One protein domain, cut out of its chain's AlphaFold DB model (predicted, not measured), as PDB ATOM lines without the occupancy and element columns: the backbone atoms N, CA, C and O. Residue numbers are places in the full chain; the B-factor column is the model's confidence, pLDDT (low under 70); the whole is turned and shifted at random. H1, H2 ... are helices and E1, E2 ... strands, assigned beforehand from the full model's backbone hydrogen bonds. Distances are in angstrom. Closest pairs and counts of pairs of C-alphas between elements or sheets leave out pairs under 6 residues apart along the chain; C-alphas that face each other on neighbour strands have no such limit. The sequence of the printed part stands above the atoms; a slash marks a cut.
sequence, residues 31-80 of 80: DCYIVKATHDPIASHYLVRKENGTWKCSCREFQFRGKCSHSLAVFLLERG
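AT A GLANCE: This is residues 31 to 80 of the 80 residues of the protein "SWIM zinc finger family protein" of Candidatus Bathyarchaeota archaeon (UniProt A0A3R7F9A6). What is the main picture? A small sheet of three antiparallel strands, E1, E2 and E3, has helix H2 over one face and its other face bare. The short helix H1 sits past the E3 edge of the sheet. What makes it up, and how large is it? The printed part has 50 residues with three named strands and then two named helices, E1, E2, E3, H1, H2, a sheet order of E1, E2, E3, and a mixed class of helices and strands. It is compact, with a radius of gyration of the C-alphas of 10.4 A and spans of 30 by 24 by 14 A.

HOW THE PARTS SIT: How do the strands pair? E1, residues 32 to 36, and E2, residues 44 to 49, form an antiparallel hairpin at 155 degrees, with N 33 and O 47 within hydrogen-bond range at 2.9 A. E2 and E3, residues 55 to 57, form another at 154 degrees, with N 56 and O 48 within range at 2.9 A. The three strands are a meander, each the antiparallel neighbour of the one before. Where does the chain go next? H1, residues 60 to 65, is only just not on the sheet, with 4 pairs of C-alphas within 10 A; its closest C-alpha pair with E3 is Phe 62 and Lys 56, 7.6 A. H2, residues 69 to 78, is on the sheet at a height of 9.2 A, in two layers, a helix on one face of a sheet; it lies over E2, slantwise at 50 degrees on the local plane, and only just not over E1 or E3, with 2 C-alphas falling on each. In H1 and H2 every O i to N i+4 pair is within hydrogen-bond range.

IN THESE COORDINATES: Where does E1 begin? C-alpha 32 is at (164.180, 96.474, 258.876), and E1 is 13.6 A long. How long are the others? E2 is 16.7 A, E3 6.6 A, H1 8.6 A and H2 14.4 A, ending with C-alpha 78 at (152.969, 94.039, 256.939).

THE WHOLE: How far does it reach? The two C-alphas farthest apart are those of Pro 41 and Asn 52, 31.4 A. Are there cuts or weak places? The printed part has no cut and no long link, and residue 80 alone is under pLDDT 70.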
ATOM      1  N   ASP A  31     163.541  92.492 257.576       94.62
ATOM      2  CA  ASP A  31     163.405  92.709 259.016       94.62
ATOM      3  C   ASP A  31     163.688  94.147 259.460       94.62
ATOM      4  O   ASP A  31     163.839  94.399 260.658       94.62
ATOM      5  N   CYS A  32     163.795  95.106 258.533       95.81
ATOM      6  CA  CYS A  32     164.180  96.474 258.876       95.81
ATOM      7  C   CYS A  32     163.440  97.549 258.081       95.81
ATOM      8  O   CYS A  32     163.417  97.563 256.847       95.81
ATOM      9  N   TYR A  33     162.925  98.530 258.820       96.81
ATOM     10  CA  TYR A  33     162.264  99.718 258.300       96.81
ATOM     11  C   TYR A  33     162.880 100.992 258.868       96.81
ATOM     12  O   TYR A  33     163.298 101.042 260.023       96.81
ATOM     13  N   ILE A  34     162.841 102.061 258.079       96.50
ATOM     14  CA  ILE A  34     163.056 103.431 258.543       96.50
ATOM     15  C   ILE A  34     161.734 104.180 258.433       96.50
ATOM     16  O   ILE A  34     161.094 104.180 257.382       96.50
ATOM     17  N   VAL A  35     161.331 104.835 259.520       94.75
ATOM     18  CA  VAL A  35     160.102 105.624 259.587       94.75
ATOM     19  C   VAL A  35     160.427 107.060 259.964       94.75
ATOM     20  O   VAL A  35     161.001 107.309 261.026       94.75
ATOM     21  N   LYS A  36     160.047 108.012 259.110       93.38
ATOM     22  CA  LYS A  36     160.218 109.445 259.385       93.38
ATOM     23  C   LYS A  36     159.268 109.898 260.489       93.38
ATOM     24  O   LYS A  36     158.080 109.554 260.474       93.38
ATOM     25  N   ALA A  37     159.771 110.707 261.416       85.94
ATOM     26  CA  ALA A  37     158.943 111.308 262.448       85.94
ATOM     27  C   ALA A  37     157.895 112.254 261.830       85.94
ATOM     28  O   ALA A  37     158.065 112.810 260.746       85.94
ATOM     29  N   THR A  38     156.758 112.418 262.510       81.38
ATOM     30  CA  THR A  38     155.675 113.295 262.031       81.38
ATOM     31  C   THR A  38     155.864 114.756 262.424       81.38
ATOM     32  O   THR A  38     155.283 115.623 261.781       81.38
ATOM     33  N   HIS A  39     156.623 115.023 263.490       79.56
ATOM     34  CA  HIS A  39     156.810 116.364 264.058       79.56
ATOM     35  C   HIS A  39     158.209 116.938 263.831       79.56
ATOM     36  O   HIS A  39     158.401 118.133 264.006       79.56
ATOM     37  N   ASP A  40     159.164 116.093 263.458       80.50
ATOM     38  CA  ASP A  40     160.531 116.490 263.166       80.50
ATOM     39  C   ASP A  40     160.864 115.972 261.757       80.50
ATOM     40  O   ASP A  40     160.840 114.758 261.539       80.50
ATOM     41  N   PRO A  41     161.093 116.864 260.778       75.44
ATOM     42  CA  PRO A  41     161.329 116.473 259.391       75.44
ATOM     43  C   PRO A  41     162.697 115.812 259.170       75.44
ATOM     44  O   PRO A  41     162.899 115.178 258.131       75.44
ATOM     45  N   ILE A  42     163.624 115.951 260.121       81.31
ATOM     46  CA  ILE A  42     164.983 115.406 260.057       81.31
ATOM     47  C   ILE A  42     165.029 114.055 260.781       81.31
ATOM     48  O   ILE A  42     165.692 113.118 260.325       81.31
ATOM     49  N   ALA A  43     164.292 113.913 261.884       87.38
ATOM     50  CA  ALA A  43     164.312 112.696 262.680       87.38
ATOM     51  C   ALA A  43     163.669 111.503 261.955       87.38
ATOM     52  O   ALA A  43     162.550 111.551 261.437       87.38
ATOM     53  N   SER A  44     164.373 110.374 261.989       93.75
ATOM     54  CA  SER A  44     163.870 109.080 261.539       93.75
ATOM     55  C   SER A  44     164.153 108.015 262.590       93.75
ATOM     56  O   SER A  44     165.148 108.074 263.312       93.75
ATOM     57  N   HIS A  45     163.271 107.028 262.677       95.50
ATOM     58  CA  HIS A  45     163.383 105.926 263.619       95.50
ATOM     59  C   HIS A  45     163.505 104.613 262.867       95.50
ATOM     60  O   HIS A  45     162.742 104.351 261.938       95.50
ATOM     61  N   TYR A  46     164.446 103.777 263.292       95.81
ATOM     62  CA  TYR A  46     164.564 102.425 262.778       95.81
ATOM     63  C   TYR A  46     163.575 101.511 263.501       95.81
ATOM     64  O   TYR A  46     163.303 101.668 264.702       95.81
ATOM     65  N   LEU A  47     163.029 100.560 262.754       96.88
ATOM     66  CA  LEU A  47     162.277  99.442 263.280       96.88
ATOM     67  C   LEU A  47     162.931  98.156 262.833       96.88
ATOM     68  O   LEU A  47     163.196  97.989 261.649       96.88
ATOM     69  N   VAL A  48     163.156  97.269 263.791       96.50
ATOM     70  CA  VAL A  48     163.765  95.963 263.552       96.50
ATOM     71  C   VAL A  48     162.799  94.885 264.012       96.50
ATOM     72  O   VAL A  48     162.197  95.012 265.090       96.50
ATOM     73  N   ARG A  49     162.633  93.848 263.198       94.62
ATOM     74  CA  ARG A  49     161.858  92.667 263.561       94.62
ATOM     75  C   ARG A  49     162.674  91.810 264.520       94.62
ATOM     76  O   ARG A  49     163.850  91.549 264.304       94.62
ATOM     77  N   LYS A  50     162.057  91.415 265.625       92.88
ATOM     78  CA  LYS A  50     162.620  90.444 266.561       92.88
ATOM     79  C   LYS A  50     162.328  89.028 266.071       92.88
ATOM     80  O   LYS A  50     161.349  88.813 265.362       92.88
ATOM     81  N   GLU A  51     163.095  88.063 266.567       91.25
ATOM     82  CA  GLU A  51     162.922  86.630 266.275       91.25
ATOM     83  C   GLU A  51     161.503  86.124 266.578       91.25
ATOM     84  O   GLU A  51     160.951  85.313 265.846       91.25
ATOM     85  N   ASN A  52     160.850  86.673 267.608       89.31
ATOM     86  CA  ASN A  52     159.463  86.347 267.954       89.31
ATOM     87  C   ASN A  52     158.407  87.015 267.040       89.31
ATOM     88  O   ASN A  52     157.228  87.069 267.390       89.31
ATOM     89  N   GLY A  53     158.823  87.603 265.915       86.56
ATOM     90  CA  GLY A  53     157.962  88.266 264.937       86.56
ATOM     91  C   GLY A  53     157.444  89.650 265.346       86.56
ATOM     92  O   GLY A  53     156.689  90.255 264.583       86.56
ATOM     93  N   THR A  54     157.827  90.176 266.516       89.44
ATOM     94  CA  THR A  54     157.415  91.519 266.970       89.44
ATOM     95  C   THR A  54     158.348  92.618 266.461       89.44
ATOM     96  O   THR A  54     159.540  92.403 266.278       89.44
ATOM     97  N   TRP A  55     157.826  93.831 266.272       93.31
ATOM     98  CA  TRP A  55     158.615  94.984 265.827       93.31
ATOM     99  C   TRP A  55     159.120  95.819 267.007       93.31
ATOM    100  O   TRP A  55     158.336  96.222 267.869       93.31
ATOM    101  N   LYS A  56     160.419  96.137 267.028       95.81
ATOM    102  CA  LYS A  56     161.041  97.068 267.983       95.81
ATOM    103  C   LYS A  56     161.336  98.392 267.298       95.81
ATOM    104  O   LYS A  56     162.049  98.400 266.306       95.81
ATOM    105  N   CYS A  57     160.858  99.505 267.853       96.19
ATOM    106  CA  CYS A  57     161.176 100.844 267.352       96.19
ATOM    107  C   CYS A  57     162.243 101.533 268.211       96.19
ATOM    108  O   CYS A  57     162.260 101.380 269.433       96.19
ATOM    109  N   SER A  58     163.111 102.321 267.573       96.38
ATOM    110  CA  SER A  58     164.152 103.102 268.248       96.38
ATOM    111  C   SER A  58     163.665 104.375 268.930       96.38
ATOM    112  O   SER A  58     164.431 105.013 269.649       96.38
ATOM    113  N   CYS A  59     162.415 104.786 268.702       94.38
ATOM    114  CA  CYS A  59     161.916 106.026 269.273       94.38
ATOM    115  C   CYS A  59     161.745 105.925 270.794       94.38
ATOM    116  O   CYS A  59     161.412 104.871 271.343       94.38
ATOM    117  N   ARG A  60     161.891 107.074 271.464       92.81
ATOM    118  CA  ARG A  60     161.761 107.201 272.919       92.81
ATOM    119  C   ARG A  60     160.448 106.598 273.434       92.81
ATOM    120  O   ARG A  60     160.465 105.772 274.333       92.81
ATOM    121  N   GLU A  61     159.317 106.933 272.818       91.88
ATOM    122  CA  GLU A  61     157.995 106.438 273.242       91.88
ATOM    123  C   GLU A  61     157.924 104.900 273.300       91.88
ATOM    124  O   GLU A  61     157.378 104.338 274.248       91.88
ATOM    125  N   PHE A  62     158.525 104.211 272.324       94.62
ATOM    126  CA  PHE A  62     158.568 102.750 272.309       94.62
ATOM    127  C   PHE A  62     159.463 102.202 273.422       94.62
ATOM    128  O   PHE A  62     159.095 101.227 274.070       94.62
ATOM    129  N   GLN A  63     160.611 102.832 273.672       93.69
ATOM    130  CA  GLN A  63     161.513 102.435 274.756       93.69
ATOM    131  C   GLN A  63     160.842 102.556 276.133       93.69
ATOM    132  O   GLN A  63     161.046 101.692 276.977       93.69
ATOM    133  N   PHE A  64     160.002 103.579 276.341       93.81
ATOM    134  CA  PHE A  64     159.292 103.786 277.610       93.81
ATOM    135  C   PHE A  64     158.009 102.954 277.754       93.81
ATOM    136  O   PHE A  64     157.668 102.563 278.866       93.81
ATOM    137  N   ARG A  65     157.259 102.712 276.667       92.88
ATOM    138  CA  ARG A  65     155.903 102.121 276.739       92.88
ATOM    139  C   ARG A  65     155.735 100.787 276.015       92.88
ATOM    140  O   ARG A  65     154.650 100.213 276.058       92.88
ATOM    141  N   GLY A  66     156.739 100.344 275.262       91.88
ATOM    142  CA  GLY A  66     156.664  99.161 274.397       91.88
ATOM    143  C   GLY A  66     155.758  99.314 273.168       91.88
ATOM    144  O   GLY A  66     155.552  98.348 272.439       91.88
ATOM    145  N   LYS A  67     155.198 100.508 272.919       91.19
ATOM    146  CA  LYS A  67     154.316 100.797 271.778       91.19
ATOM    147  C   LYS A  67     154.502 102.226 271.283       91.19
ATOM    148  O   LYS A  67     154.656 103.145 272.083       91.19
ATOM    149  N   CYS A  68     154.451 102.432 269.969       93.75
ATOM    150  CA  CYS A  68     154.474 103.763 269.367       93.75
ATOM    151  C   CYS A  68     153.730 103.779 268.026       93.75
ATOM    152  O   CYS A  68     153.368 102.737 267.477       93.75
ATOM    153  N   SER A  69     153.493 104.974 267.484       93.88
ATOM    154  CA  SER A  69     152.784 105.120 266.211       93.88
ATOM    155  C   SER A  69     153.566 104.529 265.038       93.88
ATOM    156  O   SER A  69     152.945 104.039 264.101       93.88
ATOM    157  N   HIS A  70     154.905 104.529 265.103       95.00
ATOM    158  CA  HIS A  70     155.772 103.953 264.071       95.00
ATOM    159  C   HIS A  70     155.654 102.425 264.016       95.00
ATOM    160  O   HIS A  70     155.480 101.868 262.937       95.00
ATOM    161  N   SER A  71     155.695 101.746 265.173       94.19
ATOM    162  CA  SER A  71     155.576 100.283 265.235       94.19
ATOM    163  C   SER A  71     154.198  99.815 264.803       94.19
ATOM    164  O   SER A  71     154.085  98.811 264.108       94.19
ATOM    165  N   LEU A  72     153.158 100.578 265.146       93.00
ATOM    166  CA  LEU A  72     151.810 100.307 264.665       93.00
ATOM    167  C   LEU A  72     151.682 100.528 263.150       93.00
ATOM    168  O   LEU A  72     151.002  99.758 262.485       93.00
ATOM    169  N   ALA A  73     152.344 101.545 262.591       94.00
ATOM    170  CA  ALA A  73     152.291 101.818 261.157       94.00
ATOM    171  C   ALA A  73     152.955 100.705 260.330       94.00
ATOM    172  O   ALA A  73     152.367 100.245 259.357       94.00
ATOM    173  N   VAL A  74     154.130 100.224 260.751       93.50
ATOM    174  CA  VAL A  74     154.796  99.075 260.109       93.50
ATOM    175  C   VAL A  74     153.971  97.798 260.272       93.50
ATOM    176  O   VAL A  74     153.795  97.062 259.310       93.50
ATOM    177  N   PHE A  75     153.396  97.560 261.455       90.56
ATOM    178  CA  PHE A  75     152.503  96.420 261.674       90.56
ATOM    179  C   PHE A  75     151.301  96.415 260.716       90.56
ATOM    180  O   PHE A  75     150.938  95.357 260.214       90.56
ATOM    181  N   LEU A  76     150.696  97.579 260.456       88.81
ATOM    182  CA  LEU A  76     149.579  97.700 259.515       88.81
ATOM    183  C   LEU A  76     150.003  97.476 258.060       88.81
ATOM    184  O   LEU A  76     149.219  96.917 257.307       88.81
ATOM    185  N   LEU A  77     151.211  97.895 257.672       88.19
ATOM    186  CA  LEU A  77     151.734  97.637 256.326       88.19
ATOM    187  C   LEU A  77     152.044  96.160 256.079       88.19
ATOM    188  O   LEU A  77     151.831  95.681 254.979       88.19
ATOM    189  N   GLU A  78     152.571  95.450 257.077       85.56
ATOM    190  CA  GLU A  78     152.969  94.039 256.939       85.56
ATOM    191  C   GLU A  78     151.793  93.058 257.095       85.56
ATOM    192  O   GLU A  78     151.932  91.877 256.789       85.56
ATOM    193  N   ARG A  79     150.645  93.515 257.615       75.25
ATOM    194  CA  ARG A  79     149.426  92.698 257.774       75.25
ATOM    195  C   ARG A  79     148.272  93.097 256.850       75.25
ATOM    196  O   ARG A  79     147.202  92.498 256.969       75.25
ATOM    197  N   GLY A  80     148.458  94.115 256.015       53.38
ATOM    198  CA  GLY A  80     147.522  94.506 254.958       53.38
ATOM    199  C   GLY A  80     147.898  93.851 253.643       53.38
ATOM    200  O   GLY A  80     146.957  93.505 252.901       53.38
TER     201      GLY A  80